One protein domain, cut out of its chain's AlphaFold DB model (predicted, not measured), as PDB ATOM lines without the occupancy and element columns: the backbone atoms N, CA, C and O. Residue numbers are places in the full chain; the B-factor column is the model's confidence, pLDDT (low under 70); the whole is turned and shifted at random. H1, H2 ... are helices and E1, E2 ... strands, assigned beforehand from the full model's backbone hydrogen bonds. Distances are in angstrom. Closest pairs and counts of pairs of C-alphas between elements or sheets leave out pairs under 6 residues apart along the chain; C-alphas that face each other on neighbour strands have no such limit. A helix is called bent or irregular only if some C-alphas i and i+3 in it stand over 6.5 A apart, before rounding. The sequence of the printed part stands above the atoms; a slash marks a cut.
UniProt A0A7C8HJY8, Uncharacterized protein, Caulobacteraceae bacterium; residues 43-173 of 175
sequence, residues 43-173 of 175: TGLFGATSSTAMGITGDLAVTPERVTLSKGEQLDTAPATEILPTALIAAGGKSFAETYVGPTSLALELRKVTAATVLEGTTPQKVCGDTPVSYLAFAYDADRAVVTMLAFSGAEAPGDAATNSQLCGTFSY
ATOM      1  N   THR A  43     358.993 229.869 236.980       96.06
ATOM      2  CA  THR A  43     359.142 230.953 237.951       96.06
ATOM      3  C   THR A  43     358.746 232.257 237.283       96.06
ATOM      4  O   THR A  43     359.002 232.427 236.092       96.06
ATOM      5  N   GLY A  44     358.098 233.161 238.013       96.50
ATOM      6  CA  GLY A  44     357.655 234.432 237.441       96.50
ATOM      7  C   GLY A  44     356.428 235.031 238.113       96.50
ATOM      8  O   GLY A  44     355.928 234.518 239.117       96.50
ATOM      9  N   LEU A  45     355.966 236.139 237.537       97.94
ATOM     10  CA  LEU A  45     354.741 236.843 237.898       97.94
ATOM     11  C   LEU A  45     353.856 236.905 236.653       97.94
ATOM     12  O   LEU A  45     354.320 237.350 235.609       97.94
ATOM     13  N   PHE A  46     352.602 236.485 236.772       98.12
ATOM     14  CA  PHE A  46     351.668 236.391 235.655       98.12
ATOM     15  C   PHE A  46     350.322 237.004 236.049       98.12
ATOM     16  O   PHE A  46     349.726 236.630 237.063       98.12
ATOM     17  N   GLY A  47     349.826 237.939 235.245       98.44
ATOM     18  CA  GLY A  47     348.522 238.565 235.426       98.44
ATOM     19  C   GLY A  47     347.380 237.620 235.059       98.44
ATOM     20  O   GLY A  47     347.470 236.860 234.094       98.44
ATOM     21  N   ALA A  48     346.282 237.648 235.815       98.31
ATOM     22  CA  ALA A  48     345.110 236.824 235.514       98.31
ATOM     23  C   ALA A  48     344.431 237.241 234.194       98.31
ATOM     24  O   ALA A  48     344.023 238.390 234.040       98.31
ATOM     25  N   THR A  49     344.229 236.296 233.268       97.62
ATOM     26  CA  THR A  49     343.607 236.575 231.956       97.62
ATOM     27  C   THR A  49     342.257 235.886 231.764       97.62
ATOM     28  O   THR A  49     341.375 236.417 231.089       97.62
ATOM     29  N   SER A  50     342.043 234.723 232.384       97.00
ATOM     30  CA  SER A  50     340.723 234.075 232.392       97.00
ATOM     31  C   SER A  50     339.784 234.714 233.423       97.00
ATOM     32  O   SER A  50     340.216 235.117 234.502       97.00
ATOM     33  N   SER A  51     338.477 234.758 233.138       96.94
ATOM     34  CA  SER A  51     337.466 235.240 234.098       96.94
ATOM     35  C   SER A  51     337.492 234.461 235.414       96.94
ATOM     36  O   SER A  51     337.365 235.055 236.484       96.94
ATOM     37  N   THR A  52     337.733 233.152 235.339       96.31
ATOM     38  CA  THR A  52     337.908 232.280 236.503       96.31
ATOM     39  C   THR A  52     339.133 232.680 237.329       96.31
ATOM     40  O   THR A  52     339.007 232.842 238.540       96.31
ATOM     41  N   ALA A  53     340.293 232.912 236.699       97.62
ATOM     42  CA  ALA A  53     341.486 233.394 237.403       97.62
ATOM     43  C   ALA A  53     341.235 234.760 238.050       97.62
ATOM     44  O   ALA A  53     341.461 234.915 239.245       97.62
ATOM     45  N   MET A  54     340.673 235.724 237.314       97.81
ATOM     46  CA  MET A  54     340.379 237.065 237.840       97.81
ATOM     47  C   MET A  54     339.434 237.034 239.056       97.81
ATOM     48  O   MET A  54     339.588 237.828 239.991       97.81
ATOM     49  N   GLY A  55     338.457 236.123 239.051       96.44
ATOM     50  CA  GLY A  55     337.482 235.972 240.130       96.44
ATOM     51  C   GLY A  55     338.006 235.209 241.347       96.44
ATOM     52  O   GLY A  55     337.716 235.610 242.474       96.44
ATOM     53  N   ILE A  56     338.766 234.133 241.128       96.62
ATOM     54  CA  ILE A  56     339.125 233.162 242.173       96.62
ATOM     55  C   ILE A  56     340.563 233.353 242.648       96.62
ATOM     56  O   ILE A  56     340.789 233.522 243.839       96.62
ATOM     57  N   THR A  57     341.544 233.356 241.748       97.69
ATOM     58  CA  THR A  57     342.961 233.329 242.144       97.69
ATOM     59  C   THR A  57     343.600 234.712 242.171       97.69
ATOM     60  O   THR A  57     344.510 234.963 242.955       97.69
ATOM     61  N   GLY A  58     343.121 235.635 241.338       97.44
ATOM     62  CA  GLY A  58     343.874 236.837 240.993       97.44
ATOM     63  C   GLY A  58     345.157 236.467 240.257       97.44
ATOM     64  O   GLY A  58     345.229 235.386 239.676       97.44
ATOM     65  N   ASP A  59     346.139 237.356 240.291       98.06
ATOM     66  CA  ASP A  59     347.454 237.180 239.674       98.06
ATOM     67  C   ASP A  59     348.228 236.035 240.330       98.06
ATOM     68  O   ASP A  59     348.020 235.704 241.501       98.06
ATOM     69  N   LEU A  60     349.131 235.440 239.560       98.50
ATOM     70  CA  LEU A  60     349.917 234.273 239.921       98.50
ATOM     71  C   LEU A  60     351.385 234.666 240.086       98.50
ATOM     72  O   LEU A  60     352.011 235.152 239.150       98.50
ATOM     73  N   ALA A  61     351.958 234.386 241.251       98.19
ATOM     74  CA  ALA A  61     353.400 234.400 241.459       98.19
ATOM     75  C   ALA A  61     353.899 232.972 241.694       98.19
ATOM     76  O   ALA A  61     353.344 232.253 242.524       98.19
ATOM     77  N   VAL A  62     354.952 232.568 240.985       98.12
ATOM     78  CA  VAL A  62     355.530 231.220 241.074       98.12
ATOM     79  C   VAL A  62     357.014 231.311 241.424       98.12
ATOM     80  O   VAL A  62     357.785 231.976 240.730       98.12
ATOM     81  N   THR A  63     357.423 230.609 242.478       97.50
ATOM     82  CA  THR A  63     358.822 230.269 242.799       97.50
ATOM     83  C   THR A  63     358.974 228.743 242.781       97.50
ATOM     84  O   THR A  63     357.957 228.060 242.693       97.50
ATOM     85  N   PRO A  64     360.181 228.153 242.851       96.00
ATOM     86  CA  PRO A  64     360.332 226.691 242.818       96.00
ATOM     87  C   PRO A  64     359.555 225.948 243.923       96.00
ATOM     88  O   PRO A  64     359.045 224.851 243.703       96.00
ATOM     89  N   GLU A  65     359.445 226.553 245.102       97.12
ATOM     90  CA  GLU A  65     358.845 225.968 246.306       97.12
ATOM     91  C   GLU A  65     357.455 226.514 246.652       97.12
ATOM     92  O   GLU A  65     356.853 226.065 247.631       97.12
ATOM     93  N   ARG A  66     356.942 227.496 245.898       98.00
ATOM     94  CA  ARG A  66     355.715 228.201 246.271       98.00
ATOM     95  C   ARG A  66     354.948 228.771 245.091       98.00
ATOM     96  O   ARG A  66     355.510 229.256 244.113       98.00
ATOM     97  N   VAL A  67     353.633 228.781 245.254       98.25
ATOM     98  CA  VAL A  67     352.675 229.468 244.394       98.25
ATOM     99  C   VAL A  67     351.880 230.443 245.253       98.25
ATOM    100  O   VAL A  67     351.299 230.045 246.258       98.25
ATOM    101  N   THR A  68     351.837 231.713 244.868       97.75
ATOM    102  CA  THR A  68     351.046 232.740 245.555       97.75
ATOM    103  C   THR A  68     349.996 233.288 244.604       97.75
ATOM    104  O   THR A  68     350.306 233.676 243.480       97.75
ATOM    105  N   LEU A  69     348.757 233.333 245.076       97.81
ATOM    106  CA  LEU A  69     347.593 233.815 244.349       97.81
ATOM    107  C   LEU A  69     347.170 235.156 244.960       97.81
ATOM    108  O   LEU A  69     346.965 235.248 246.174       97.81
ATOM    109  N   SER A  70     347.038 236.214 244.154       96.94
ATOM    110  CA  SER A  70     346.806 237.574 244.677       96.94
ATOM    111  C   SER A  70     345.453 237.760 245.382       96.94
ATOM    112  O   SER A  70     345.245 238.756 246.077       96.94
ATOM    113  N   LYS A  71     344.551 236.772 245.296       96.06
ATOM    114  CA  LYS A  71     343.318 236.671 246.102       96.06
ATOM    115  C   LYS A  71     343.509 236.054 247.493       96.06
ATOM    116  O   LYS A  71     342.520 235.809 248.183       96.06
ATOM    117  N   GLY A  72     344.752 235.879 247.933       94.31
ATOM    118  CA  GLY A  72     345.064 235.628 249.337       94.31
ATOM    119  C   GLY A  72     345.360 234.179 249.700       94.31
ATOM    120  O   GLY A  72     345.377 233.863 250.883       94.31
ATOM    121  N   GLU A  73     345.600 233.303 248.726       96.00
ATOM    122  CA  GLU A  73     346.020 231.920 248.979       96.00
ATOM    123  C   GLU A  73     347.488 231.733 248.583       96.00
ATOM    124  O   GLU A  73     347.936 232.203 247.536       96.00
ATOM    125  N   GLN A  74     348.244 231.050 249.436       97.00
ATOM    126  CA  GLN A  74     349.629 230.678 249.203       97.00
ATOM    127  C   GLN A  74     349.772 229.167 249.376       97.00
ATOM    128  O   GLN A  74     349.365 228.599 250.388       97.00
ATOM    129  N   LEU A  75     350.360 228.518 248.380       97.75
ATOM    130  CA  LEU A  75     350.510 227.075 248.292       97.75
ATOM    131  C   LEU A  75     352.003 226.754 248.293       97.75
ATOM    132  O   LEU A  75     352.711 227.074 247.338       97.75
ATOM    133  N   ASP A  76     352.486 226.138 249.368       98.38
ATOM    134  CA  ASP A  76     353.831 225.570 249.386       98.38
ATOM    135  C   ASP A  76     353.818 224.266 248.586       98.38
ATOM    136  O   ASP A  76     352.876 223.467 248.678       98.38
ATOM    137  N   THR A  77     354.856 224.049 247.782       98.44
ATOM    138  CA  THR A  77     354.927 222.922 246.855       98.44
ATOM    139  C   THR A  77     356.201 222.107 247.014       98.44
ATOM    140  O   THR A  77     357.276 222.626 247.309       98.44
ATOM    141  N   ALA A  78     356.095 220.802 246.768       97.75
ATOM    142  CA  ALA A  78     357.257 219.961 246.510       97.75
ATOM    143  C   ALA A  78     357.931 220.359 245.177       97.75
ATOM    144  O   ALA A  78     357.293 221.032 244.359       97.75
ATOM    145  N   PRO A  79     359.185 219.924 244.931       95.38
ATOM    146  CA  PRO A  79     359.858 220.158 243.660       95.38
ATOM    147  C   PRO A  79     359.036 219.694 242.455       95.38
ATOM    148  O   PRO A  79     358.287 218.717 242.526       95.38
ATOM    149  N   ALA A  80     359.227 220.405 241.353       95.75
ATOM    150  CA  ALA A  80     358.596 220.141 240.077       95.75
ATOM    151  C   ALA A  80     358.969 218.772 239.500       95.75
ATOM    152  O   ALA A  80     360.130 218.361 239.541       95.75
ATOM    153  N   THR A  81     357.991 218.111 238.893       94.50
ATOM    154  CA  THR A  81     358.201 216.943 238.035       94.50
ATOM    155  C   THR A  81     357.613 217.215 236.663       94.50
ATOM    156  O   THR A  81     356.477 217.671 236.564       94.50
ATOM    157  N   GLU A  82     358.364 216.905 235.615       93.31
ATOM    158  CA  GLU A  82     357.875 216.993 234.242       93.31
ATOM    159  C   GLU A  82     356.851 215.883 233.960       93.31
ATOM    160  O   GLU A  82     357.068 214.722 234.324       93.31
ATOM    161  N   ILE A  83     355.746 216.226 233.297       92.75
ATOM    162  CA  ILE A  83     354.762 215.264 232.791       92.75
ATOM    163  C   ILE A  83     354.413 215.561 231.328       92.75
ATOM    164  O   ILE A  83     354.445 216.703 230.866       92.75
ATOM    165  N   LEU A  84     354.046 214.514 230.593       91.56
ATOM    166  CA  LEU A  84     353.646 214.631 229.194       91.56
ATOM    167  C   LEU A  84     352.178 215.074 229.076       91.56
ATOM    168  O   LEU A  84     351.336 214.559 229.813       91.56
ATOM    169  N   PRO A  85     351.816 215.907 228.082       91.88
ATOM    170  CA  PRO A  85     350.417 216.243 227.786       91.88
ATOM    171  C   PRO A  85     349.516 215.032 227.548       91.88
ATOM    172  O   PRO A  85     348.320 215.079 227.816       91.88
ATOM    173  N   THR A  86     350.075 213.940 227.027       92.88
ATOM    174  CA  THR A  86     349.332 212.711 226.732       92.88
ATOM    175  C   THR A  86     349.089 211.838 227.961       92.88
ATOM    176  O   THR A  86     348.331 210.879 227.854       92.88
ATOM    177  N   ALA A  87     349.722 212.133 229.102       93.88
ATOM    178  CA  ALA A  87     349.466 211.410 230.342       93.88
ATOM    179  C   ALA A  87     348.008 211.608 230.774       93.88
ATOM    180  O   ALA A  87     347.433 212.686 230.582       93.88
ATOM    181  N   LEU A  88     347.406 210.576 231.358       95.88
ATOM    182  CA  LEU A  88     346.061 210.663 231.911       95.88
ATOM    183  C   LEU A  88     346.069 211.403 233.249       95.88
ATOM    184  O   LEU A  88     347.024 211.336 234.015       95.88
ATOM    185  N   ILE A  89     344.972 212.088 233.557       96.50
ATOM    186  CA  ILE A  89     344.750 212.684 234.883       96.50
ATOM    187  C   ILE A  89     344.440 211.593 235.910       96.50
ATOM    188  O   ILE A  89     344.902 211.659 237.048       96.50
ATOM    189  N   ALA A  90     343.666 210.595 235.487       96.94
ATOM    190  CA  ALA A  90     343.313 209.408 236.247       96.94
ATOM    191  C   ALA A  90     343.179 208.210 235.293       96.94
ATOM    192  O   ALA A  90     342.924 208.387 234.102       96.94
ATOM    193  N   ALA A  91     343.316 206.996 235.813       96.19
ATOM    194  CA  ALA A  91     343.214 205.738 235.093       96.19
ATOM    195  C   ALA A  91     341.903 205.659 234.294       96.19
ATOM    196  O   ALA A  91     340.806 205.702 234.854       96.19
ATOM    197  N   GLY A  92     342.022 205.556 232.966       93.56
ATOM    198  CA  GLY A  92     340.879 205.538 232.044       93.56
ATOM    199  C   GLY A  92     340.136 206.874 231.904       93.56
ATOM    200  O   GLY A  92     339.059 206.908 231.310       93.56
ATOM    201  N   GLY A  93     340.679 207.955 232.467       94.38
ATOM    202  CA  GLY A  93     340.148 209.310 232.379       94.38
ATOM    203  C   GLY A  93     340.657 210.083 231.162       94.38
ATOM    204  O   GLY A  93     341.165 209.514 230.200       94.38
ATOM    205  N   LYS A  94     340.509 211.408 231.219       95.44
ATOM    206  CA  LYS A  94     341.038 212.331 230.205       95.44
ATOM    207  C   LYS A  94     342.544 212.511 230.363       95.44
ATOM    208  O   LYS A  94     343.052 212.494 231.487       95.44
ATOM    209  N   SER A  95     343.225 212.764 229.254       94.94
ATOM    210  CA  SER A  95     344.602 213.255 229.249       94.94
ATOM    211  C   SER A  95     344.698 214.729 229.634       94.94
ATOM    212  O   SER A  95     343.724 215.478 229.530       94.94
ATOM    213  N   PHE A  96     345.886 215.172 230.046       93.94
ATOM    214  CA  PHE A  96     346.156 216.591 230.290       93.94
ATOM    215  C   PHE A  96     345.854 217.452 229.056       93.94
ATOM    216  O   PHE A  96     345.175 218.471 229.178       93.94
ATOM    217  N   ALA A  97     346.263 217.003 227.868       92.00
ATOM    218  CA  ALA A  97     346.027 217.678 226.592       92.00
ATOM    219  C   ALA A  97     344.536 217.894 226.270       92.00
ATOM    220  O   ALA A  97     344.191 218.823 225.548       92.00
ATOM    221  N   GLU A  98     343.636 217.069 226.811       92.38
ATOM    222  CA  GLU A  98     342.186 217.230 226.635       92.38
ATOM    223  C   GLU A  98     341.564 218.262 227.591       92.38
ATOM    224  O   GLU A  98     340.371 218.563 227.480       92.38
ATOM    225  N   THR A  99     342.330 218.778 228.556       89.25
ATOM    226  CA  THR A  99     341.815 219.667 229.616       89.25
ATOM    227  C   THR A  99     342.195 221.130 229.472       89.25
ATOM    228  O   THR A  99     341.570 221.974 230.113       89.25
ATOM    229  N   TYR A 100     343.152 221.456 228.607       83.88
ATOM    230  CA  TYR A 100     343.508 222.836 228.295       83.88
ATOM    231  C   TYR A 100     343.671 223.037 226.790       83.88
ATOM    232  O   TYR A 100     343.956 222.109 226.039       83.88
ATOM    233  N   VAL A 101     343.481 224.277 226.342       77.75
ATOM    234  CA  VAL A 101     343.717 224.661 224.950       77.75
ATOM    235  C   VAL A 101     345.140 225.198 224.851       77.75
ATOM    236  O   VAL A 101     345.397 226.344 225.207       77.75
ATOM    237  N   GLY A 102     346.067 224.372 224.378       74.44
ATOM    238  CA  GLY A 102     347.452 224.769 224.140       74.44
ATOM    239  C   GLY A 102     348.191 223.770 223.248       74.44
ATOM    240  O   GLY A 102     347.637 222.721 222.907       74.44
ATOM    241  N   PRO A 103     349.425 224.085 222.825       73.06
ATOM    242  CA  PRO A 103     350.230 223.153 222.049       73.06
ATOM    243  C   PRO A 103     350.483 221.859 222.837       73.06
ATOM    244  O   PRO A 103     350.943 221.880 223.979       73.06
ATOM    245  N   THR A 104     350.222 220.712 222.209       70.88
ATOM    246  CA  THR A 104     350.425 219.378 222.809       70.88
ATOM    247  C   THR A 104     351.894 218.956 222.857       70.88
ATOM    248  O   THR A 104     352.201 217.848 223.282       70.88
ATOM    249  N   SER A 105     352.800 219.799 222.362       69.38
ATOM    250  CA  SER A 105     354.250 219.613 222.440       69.38
ATOM    251  C   SER A 105     354.858 220.192 223.718       69.38
ATOM    252  O   SER A 105     356.044 219.989 223.957       69.38
ATOM    253  N   LEU A 106     354.083 220.935 224.516       77.44
ATOM    254  CA  LEU A 106     354.577 221.557 225.739       77.44
ATOM    255  C   LEU A 106     354.632 220.523 226.855       77.44
ATOM    256  O   LEU A 106     353.596 220.009 227.260       77.44
ATOM    257  N   ALA A 107     355.820 220.239 227.376       81.00
ATOM    258  CA  ALA A 107     355.935 219.539 228.644       81.00
ATOM    259  C   ALA A 107     355.198 220.324 229.739       81.00
ATOM    260  O   ALA A 107     355.268 221.557 229.775       81.00
ATOM    261  N   LEU A 108     354.482 219.622 230.618       92.50
ATOM    262  CA  LEU A 108     353.837 220.253 231.762       92.50
ATOM    263  C   LEU A 108     354.706 220.081 232.994       92.50
ATOM    264  O   LEU A 108     355.351 219.057 233.212       92.50
ATOM    265  N   GLU A 109     354.635 221.084 233.847       95.56
ATOM    266  CA  GLU A 109     355.069 220.982 235.221       95.56
ATOM    267  C   GLU A 109     353.983 220.339 236.069       95.56
ATOM    268  O   GLU A 109     352.829 220.736 235.954       95.56
ATOM    269  N   LEU A 110     354.332 219.432 236.976       97.31
ATOM    270  CA  LEU A 110     353.456 218.974 238.048       97.31
ATOM    271  C   LEU A 110     354.131 219.215 239.396       97.31
ATOM    272  O   LEU A 110     355.296 218.876 239.596       97.31
ATOM    273  N   ARG A 111     353.376 219.769 240.343       98.25
ATOM    274  CA  ARG A 111     353.814 220.008 241.716       98.25
ATOM    275  C   ARG A 111     352.803 219.467 242.708       98.25
ATOM    276  O   ARG A 111     351.600 219.678 242.563       98.25
ATOM    277  N   LYS A 112     353.294 218.813 243.759       98.50
ATOM    278  CA  LYS A 112     352.472 218.444 244.917       98.50
ATOM    279  C   LYS A 112     352.342 219.640 245.851       98.50
ATOM    280  O   LYS A 112     353.362 220.192 246.251       98.50
ATOM    281  N   VAL A 113     351.122 219.985 246.246       98.44
ATOM    282  CA  VAL A 113     350.869 220.959 247.315       98.44
ATOM    283  C   VAL A 113     351.137 220.284 248.658       98.44
ATOM    284  O   VAL A 113     350.600 219.215 248.953       98.44
ATOM    285  N   THR A 114     352.010 220.880 249.464       98.44
ATOM    286  CA  THR A 114     352.410 220.358 250.780       98.44
ATOM    287  C   THR A 114     351.774 221.135 251.924       98.44
ATOM    288  O   THR A 114     351.515 220.553 252.977       98.44
ATOM    289  N   ALA A 115     351.476 222.417 251.713       97.62
ATOM    290  CA  ALA A 115     350.710 223.244 252.633       97.62
ATOM    291  C   ALA A 115     349.943 224.331 251.871       97.62
ATOM    292  O   ALA A 115     350.390 224.798 250.826       97.62
ATOM    293  N   ALA A 116     348.808 224.747 252.427       96.56
ATOM    294  CA  ALA A 116     348.041 225.895 251.964       96.56
ATOM    295  C   ALA A 116     347.867 226.870 253.130       96.56
ATOM    296  O   ALA A 116     347.471 226.472 254.229       96.56
ATOM    297  N   THR A 117     348.180 228.140 252.901       96.00
ATOM    298  CA  THR A 117     348.026 229.214 253.878       96.00
ATOM    299  C   THR A 117     347.236 230.366 253.282       96.00
ATOM    300  O   THR A 117     347.277 230.642 252.085       96.00
ATOM    301  N   VAL A 118     346.472 231.028 254.144       94.75
ATOM    302  CA  VAL A 118     345.667 232.195 253.793       94.75
ATOM    303  C   VAL A 118     346.421 233.430 254.253       94.75
ATOM    304  O   VAL A 118     346.833 233.500 255.413       94.75
ATOM    305  N   LEU A 119     346.603 234.397 253.360       91.44
ATOM    306  CA  LEU A 119     347.272 235.651 253.680       91.44
ATOM    307  C   LEU A 119     346.411 236.486 254.634       91.44
ATOM    308  O   LEU A 119     345.190 236.592 254.480       91.44
ATOM    309  N   GLU A 120     347.057 237.097 255.623       92.06
ATOM    310  CA  GLU A 120     346.382 237.921 256.623       92.06
ATOM    311  C   GLU A 120     345.596 239.067 255.964       92.06
ATOM    312  O   GLU A 120     346.054 239.700 255.014       92.06
ATOM    313  N   GLY A 121     344.382 239.323 256.460       91.94
ATOM    314  CA  GLY A 121     343.512 240.379 255.936       91.94
ATOM    315  C   GLY A 121     342.789 240.035 254.628       91.94
ATOM    316  O   GLY A 121     342.090 240.891 254.089       91.94
ATOM    317  N   THR A 122     342.906 238.801 254.130       90.12
ATOM    318  CA  THR A 122     342.193 238.337 252.929       90.12
ATOM    319  C   THR A 122     341.063 237.364 253.273       90.12
ATOM    320  O   THR A 122     341.086 236.683 254.297       90.12
ATOM    321  N   THR A 123     340.034 237.311 252.422       87.12
ATOM    322  CA  THR A 123     339.026 236.241 252.451       87.12
ATOM    323  C   THR A 123     339.319 235.311 251.275       87.12
ATOM    324  O   THR A 123     339.025 235.692 250.139       87.12
ATOM    325  N   PRO A 124     339.921 234.136 251.513       76.69
ATOM    326  CA  PRO A 124     340.426 233.289 250.444       76.69
ATOM    327  C   PRO A 124     339.261 232.755 249.617       76.69
ATOM    328  O   PRO A 124     338.295 232.202 250.151       76.69
ATOM    329  N   GLN A 125     339.365 232.898 248.301       86.19
ATOM    330  CA  GLN A 125     338.561 232.112 247.377       86.19
ATOM    331  C   GLN A 125     339.318 230.811 247.136       86.19
ATOM    332  O   GLN A 125     340.380 230.811 246.523       86.19
ATOM    333  N   LYS A 126     338.796 229.711 247.677       89.25
ATOM    334  CA  LYS A 126     339.468 228.415 247.614       89.25
ATOM    335  C   LYS A 126     339.514 227.913 246.168       89.25
ATOM    336  O   LYS A 126     338.465 227.753 245.537       89.25
ATOM    337  N   VAL A 127     340.709 227.593 245.676       95.19
ATOM    338  CA  VAL A 127     340.951 227.130 244.294       95.19
ATOM    339  C   VAL A 127     340.089 225.922 243.883       95.19
ATOM    340  O   VAL A 127     339.586 225.894 242.763       95.19
ATOM    341  N   CYS A 128     339.886 224.948 244.778       96.69
ATOM    342  CA  CYS A 128     339.056 223.753 244.546       96.69
ATOM    343  C   CYS A 128     337.687 223.814 245.269       96.69
ATOM    344  O   CYS A 128     337.102 222.776 245.593       96.69
ATOM    345  N   GLY A 129     337.166 225.011 245.574       93.38
ATOM    346  CA  GLY A 129     335.977 225.142 246.422       93.38
ATOM    347  C   GLY A 129     336.242 224.563 247.814       93.38
ATOM    348  O   GLY A 129     337.288 224.816 248.397       93.38
ATOM    349  N   ASP A 130     335.333 223.765 248.373       92.69
ATOM    350  CA  ASP A 130     335.519 223.230 249.731       92.69
ATOM    351  C   ASP A 130     336.542 222.097 249.860       92.69
ATOM    352  O   ASP A 130     336.935 221.757 250.979       92.69
ATOM    353  N   THR A 131     337.014 221.552 248.742       95.88
ATOM    354  CA  THR A 131     338.022 220.490 248.732       95.88
ATOM    355  C   THR A 131     339.430 221.093 248.749       95.88
ATOM    356  O   THR A 131     339.682 222.051 248.022       95.88
ATOM    357  N   PRO A 132     340.386 220.548 249.521       96.06
ATOM    358  CA  PRO A 132     341.777 220.989 249.453       96.06
ATOM    359  C   PRO A 132     342.422 220.715 248.086       96.06
ATOM    360  O   PRO A 132     342.289 219.619 247.532       96.06
ATOM    361  N   VAL A 133     343.191 221.683 247.583       97.94
ATOM    362  CA  VAL A 133     344.108 221.460 246.456       97.94
ATOM    363  C   VAL A 133     345.242 220.556 246.926       97.94
ATOM    364  O   VAL A 133     345.832 220.786 247.978       97.94
ATOM    365  N   SER A 134     345.552 219.529 246.146       98.44
ATOM    366  CA  SER A 134     346.618 218.566 246.451       98.44
ATOM    367  C   SER A 134     347.741 218.587 245.414       98.44
ATOM    368  O   SER A 134     348.891 218.315 245.755       98.44
ATOM    369  N   TYR A 135     347.437 218.953 244.166       98.69
ATOM    370  CA  TYR A 135     348.424 219.081 243.094       98.69
ATOM    371  C   TYR A 135     348.096 220.264 242.183       98.69
ATOM    372  O   TYR A 135     346.931 220.613 241.988       98.69
ATOM    373  N   LEU A 136     349.138 220.848 241.601       98.50
ATOM    374  CA  LEU A 136     349.056 221.873 240.566       98.50
ATOM    375  C   LEU A 136     349.847 221.398 239.357       98.50
ATOM    376  O   LEU A 136     350.980 220.949 239.524       98.50
ATOM    377  N   ALA A 137     349.282 221.526 238.162       97.50
ATOM    378  CA  ALA A 137     350.044 221.408 236.930       97.50
ATOM    379  C   ALA A 137     350.107 222.747 236.195       97.50
ATOM    380  O   ALA A 137     349.118 223.480 236.172       97.50
ATOM    381  N   PHE A 138     351.249 223.052 235.583       96.81
ATOM    382  CA  PHE A 138     351.449 224.257 234.782       96.81
ATOM    383  C   PHE A 138     351.802 223.882 233.348       96.81
ATOM    384  O   PHE A 138     352.759 223.152 233.105       96.81
ATOM    385  N   ALA A 139     351.041 224.419 232.401       94.44
ATOM    386  CA  ALA A 139     351.404 224.441 230.993       94.44
ATOM    387  C   ALA A 139     351.841 225.865 230.638       94.44
ATOM    388  O   ALA A 139     351.037 226.794 230.747       94.44
ATOM    389  N   TYR A 140     353.103 226.039 230.242       92.81
ATOM    390  CA  TYR A 140     353.654 227.336 229.850       92.81
ATOM    391  C   TYR A 140     353.919 227.382 228.344       92.81
ATOM    392  O   TYR A 140     354.722 226.611 227.823       92.81
ATOM    393  N   ASP A 141     353.232 228.286 227.652       91.12
ATOM    394  CA  ASP A 141     353.460 228.607 226.244       91.12
ATOM    395  C   ASP A 141     354.392 229.821 226.169       91.12
ATOM    396  O   ASP A 141     353.955 230.966 226.313       91.12
ATOM    397  N   ALA A 142     355.687 229.557 225.979       88.44
ATOM    398  CA  ALA A 142     356.719 230.588 225.937       88.44
ATOM    399  C   ALA A 142     356.577 231.534 224.732       88.44
ATOM    400  O   ALA A 142     356.924 232.707 224.843       88.44
ATOM    401  N   ASP A 143     356.027 231.062 223.607       88.50
ATOM    402  CA  ASP A 143     355.839 231.889 222.407       88.50
ATOM    403  C   ASP A 143     354.759 232.956 222.623       88.50
ATOM    404  O   ASP A 143     354.768 234.010 221.982       88.50
ATOM    405  N   ARG A 144     353.807 232.675 223.520       90.31
ATOM    406  CA  ARG A 144     352.692 233.571 223.852       90.31
ATOM    407  C   ARG A 144     352.802 234.205 225.233       90.31
ATOM    408  O   ARG A 144     351.940 235.013 225.563       90.31
ATOM    409  N   ALA A 145     353.806 233.823 226.021       91.81
ATOM    410  CA  ALA A 145     353.937 234.174 227.433       91.81
ATOM    411  C   ALA A 145     352.649 233.886 228.238       91.81
ATOM    412  O   ALA A 145     352.202 234.698 229.046       91.81
ATOM    413  N   VAL A 146     352.018 232.730 227.988       93.69
ATOM    414  CA  VAL A 146     350.765 232.315 228.647       93.69
ATOM    415  C   VAL A 146     351.015 231.122 229.556       93.69
ATOM    416  O   VAL A 146     351.561 230.106 229.128       93.69
ATOM    417  N   VAL A 147     350.533 231.208 230.796       95.50
ATOM    418  CA  VAL A 147     350.516 230.091 231.749       95.50
ATOM    419  C   VAL A 147     349.084 229.607 231.920       95.50
ATOM    420  O   VAL A 147     348.183 230.390 232.215       95.50
ATOM    421  N   THR A 148     348.869 228.302 231.792       96.75
ATOM    422  CA  THR A 148     347.648 227.646 232.268       96.75
ATOM    423  C   THR A 148     347.967 226.817 233.503       96.75
ATOM    424  O   THR A 148     348.762 225.883 233.434       96.75
ATOM    425  N   MET A 149     347.331 227.146 234.625       97.69
ATOM    426  CA  MET A 149     347.366 226.360 235.854       97.69
ATOM    427  C   MET A 149     346.148 225.439 235.912       97.69
ATOM    428  O   MET A 149     345.004 225.884 235.797       97.69
ATOM    429  N   LEU A 150     346.400 224.157 236.136       97.94
ATOM    430  CA  LEU A 150     345.403 223.133 236.408       97.94
ATOM    431  C   LEU A 150     345.514 222.746 237.880       97.94
ATOM    432  O   LEU A 150     346.585 222.355 238.339       97.94
ATOM    433  N   ALA A 151     344.420 222.859 238.623       98.25
ATOM    434  CA  ALA A 151     344.378 222.501 240.033       98.25
ATOM    435  C   ALA A 151     343.649 221.176 240.228       98.25
ATOM    436  O   ALA A 151     342.571 220.953 239.670       98.25
ATOM    437  N   PHE A 152     344.232 220.311 241.051       98.38
ATOM    438  CA  PHE A 152     343.715 218.979 241.314       98.38
ATOM    439  C   PHE A 152     343.483 218.763 242.803       98.38
ATOM    440  O   PHE A 152     344.255 219.214 243.654       98.38
ATOM    441  N   SER A 153     342.440 218.000 243.094       98.12
ATOM    442  CA  SER A 153     342.172 217.421 244.407       98.12
ATOM    443  C   SER A 153     342.331 215.901 244.352       98.12
ATOM    444  O   SER A 153     342.283 215.310 243.271       98.12
ATOM    445  N   GLY A 154     342.521 215.274 245.511       96.88
ATOM    446  CA  GLY A 154     342.760 213.834 245.623       96.88
ATOM    447  C   GLY A 154     344.107 213.523 246.270       96.88
ATOM    448  O   GLY A 154     344.997 214.365 246.329       96.88
ATOM    449  N   ALA A 155     344.247 212.310 246.799       95.31
ATOM    450  CA  ALA A 155     345.456 211.913 247.521       95.31
ATOM    451  C   ALA A 155     346.603 211.497 246.583       95.31
ATOM    452  O   ALA A 155     347.769 211.524 246.983       95.31
ATOM    453  N   GLU A 156     346.273 211.090 245.358       97.25
ATOM    454  CA  GLU A 156     347.219 210.580 244.369       97.25
ATOM    455  C   GLU A 156     347.657 211.677 243.399       97.25
ATOM    456  O   GLU A 156     346.875 212.553 243.027       97.25
ATOM    457  N   ALA A 157     348.917 211.610 242.964       97.38
ATOM    458  CA  ALA A 157     349.396 212.467 241.889       97.38
ATOM    459  C   ALA A 157     348.614 212.153 240.605       97.38
ATOM    460  O   ALA A 157     348.455 210.969 240.303       97.38
ATOM    461  N   PRO A 158     348.157 213.161 239.840       97.38
ATOM    462  CA  PRO A 158     347.593 212.929 238.519       97.38
ATOM    463  C   PRO A 158     348.518 212.066 237.647       97.38
ATOM    464  O   PRO A 158     349.724 212.312 237.589       97.38
ATOM    465  N   GLY A 159     347.961 211.060 236.979       95.69
ATOM    466  CA  GLY A 159     348.728 210.125 236.159       95.69
ATOM    467  C   GLY A 159     347.931 208.880 235.771       95.69
ATOM    468  O   GLY A 159     346.845 208.625 236.293       95.69
ATOM    469  N   ASP A 160     348.516 208.050 234.905       94.25
ATOM    470  CA  ASP A 160     347.878 206.838 234.361       94.25
ATOM    471  C   ASP A 160     347.485 205.806 235.429       94.25
ATOM    472  O   ASP A 160     346.575 205.004 235.222       94.25
ATOM    473  N   ALA A 161     348.165 205.828 236.577       95.44
ATOM    474  CA  ALA A 161     347.896 204.945 237.709       95.44
ATOM    475  C   ALA A 161     346.947 205.556 238.757       95.44
ATOM    476  O   ALA A 161     346.558 204.857 239.692       95.44
ATOM    477  N   ALA A 162     346.589 206.838 238.637       97.25
ATOM    478  CA  ALA A 162     345.782 207.524 239.637       97.25
ATOM    479  C   ALA A 162     344.314 207.106 239.528       97.25
ATOM    480  O   ALA A 162     343.695 207.210 238.481       97.25
ATOM    481  N   THR A 163     343.721 206.659 240.617       96.69
ATOM    482  CA  THR A 163     342.311 206.278 240.715       96.69
ATOM    483  C   THR A 163     341.437 207.391 241.286       96.69
ATOM    484  O   THR A 163     340.225 207.381 241.070       96.69
ATOM    485  N   ASN A 164     342.026 208.355 242.007       94.25
ATOM    486  CA  ASN A 164     341.273 209.370 242.755       94.25
ATOM    487  C   ASN A 164     341.714 210.827 242.529       94.25
ATOM    488  O   ASN A 164     341.305 211.703 243.291       94.25
ATOM    489  N   SER A 165     342.494 211.099 241.481       97.19
ATOM    490  CA  SER A 165     342.850 212.464 241.080       97.19
ATOM    491  C   SER A 165     341.709 213.131 240.304       97.19
ATOM    492  O   SER A 165     341.162 212.554 239.362       97.19
ATOM    493  N   GLN A 166     341.339 214.352 240.694       97.00
ATOM    494  CA  GLN A 166     340.238 215.100 240.083       97.00
ATOM    495  C   GLN A 166     340.650 216.534 239.771       97.00
ATOM    496  O   GLN A 166     341.021 217.287 240.673       97.00
ATOM    497  N   LEU A 167     340.516 216.930 238.502       97.31
ATOM    498  CA  LEU A 167     340.647 218.323 238.082       97.31
ATOM    499  C   LEU A 167     339.500 219.144 238.687       97.31
ATOM    500  O   LEU A 167     338.331 218.867 238.417       97.31
ATOM    501  N   CYS A 168     339.835 220.150 239.489       97.25
ATOM    502  CA  CYS A 168     338.865 221.012 240.167       97.25
ATOM    503  C   CYS A 168     338.841 222.440 239.597       97.25
ATOM    504  O   CYS A 168     337.878 223.170 239.824       97.25
ATOM    505  N   GLY A 169     339.885 222.849 238.866       96.94
ATOM    506  CA  GLY A 169     340.007 224.209 238.352       96.94
ATOM    507  C   GLY A 169     341.030 224.342 237.229       96.94
ATOM    508  O   GLY A 169     342.041 223.642 237.201       96.94
ATOM    509  N   THR A 170     340.756 225.277 236.323       97.12
ATOM    510  CA  THR A 170     341.627 225.659 235.207       97.12
ATOM    511  C   THR A 170     341.680 227.178 235.144       97.12
ATOM    512  O   THR A 170     340.638 227.838 235.096       97.12
ATOM    513  N   PHE A 171     342.890 227.729 235.151       97.31
ATOM    514  CA  PHE A 171     343.133 229.162 235.276       97.31
ATOM    515  C   PHE A 171     344.198 229.591 234.272       97.31
ATOM    516  O   PHE A 171     345.259 228.976 234.205       97.31
ATOM    517  N   SER A 172     343.924 230.638 233.498       97.06
ATOM    518  CA  SER A 172     344.887 231.198 232.541       97.06
ATOM    519  C   SER A 172     345.420 232.548 233.004       97.06
ATOM    520  O   SER A 172     344.657 233.374 233.528       97.06
ATOM    521  N   TYR A 173     346.712 232.748 232.750       97.56
ATOM    522  CA  TYR A 173     347.502 233.926 233.084       97.56
ATOM    523  C   TYR A 173     348.386 234.332 231.899       97.56
ATOM    524  O   TYR A 173     348.662 233.507 231.026       97.56
TER     525      TYR A 173
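AT A GLANCE: This is residues 43 to 173 of the 175 residues of an uncharacterized protein of Caulobacteraceae bacterium (UniProt A0A7C8HJY8). One strongly twisted sheet of nine strands is rolled round into an uneven, nearly closed barrel, E1 to E4 making one side and E7 to E9 the other, with the long bent strand E6 as the turn between them. The short helix H1 packs on the seam, where the end of E1 comes near the end of E9. The printed part has 131 residues, in the order E1 H1 E2 E3 E4 E5 E6 E7 E8 E9; the sheet is branched and its neighbour pairs are antiparallel. The class is mostly strand, though under half of the residues are in named elements. The whole is compact, with a radius of gyration of the C-alphas of 13.6 A and spans of 42 by 34 by 26 A.

IN THESE COORDINATES: E1, residues 44 to 48, begins at C-alpha 44 (357.655, 234.432, 237.441) and is 12.9 A long. H1, residues 51 to 57, is 9.9 A long and neither bent nor irregular, but only just: C-alphas 54 and 57 are 6.3 A apart. E2 is residues 60 to 63, E3 66 to 69, E4 73 to 77 and E5 81 to 83. E6, residues 108 to 118, spans 26.4 A and bends by 74 degrees at residue 114, C-alpha (352.410, 220.358, 250.780). E7, residues 135 to 141, spans 20.0 A; E8, residues 146 to 153, 23.3 A; E9, residues 166 to 173, 21.4 A, ending at C-alpha 173 (347.502, 233.926, 233.084).

HOW THE PARTS SIT: E1 is an edge strand beside E2, with N 46 and O 60 2.8 A apart. E2, E3 and E4 form a meander, each strand the antiparallel neighbour of the one before; N 61 and O 68 are 2.9 A apart, N 67 and O 75 2.8 A. E5 to E9 form a second meander. On one side of E6 are E4, with N 74 and O 117 at 2.8 A, and E5, with N 83 and O 108 at 2.9 A; on the other side is E7, with N 111 and O 136 at 2.8 A. The hairpin E7 and E8 has N 137 and O 150 at 2.8 A, and the hairpin E8 and E9 has N 149 and O 171 at 2.8 A. The closest C-alphas of E1 and E9, Ala 48 and Tyr 173, are 4.5 A apart. H1 is on the sheet; its closest C-alpha to E9 is that of Ala 53, 5.0 A from Phe 171. Every O i to N i+4 pair in H1 is within hydrogen-bond range. E3 and E9 are apart.

THE WHOLE: The two C-alphas farthest apart, Gly 92 and Gly 121, are 42.3 A apart. The printed part has no cut. The links E5 to E6, E6 to E7 and E8 to E9 are long, with 24, 16 and 12 residues. The mean pLDDT of the printed part is 94.3, and residue 105 is under 70.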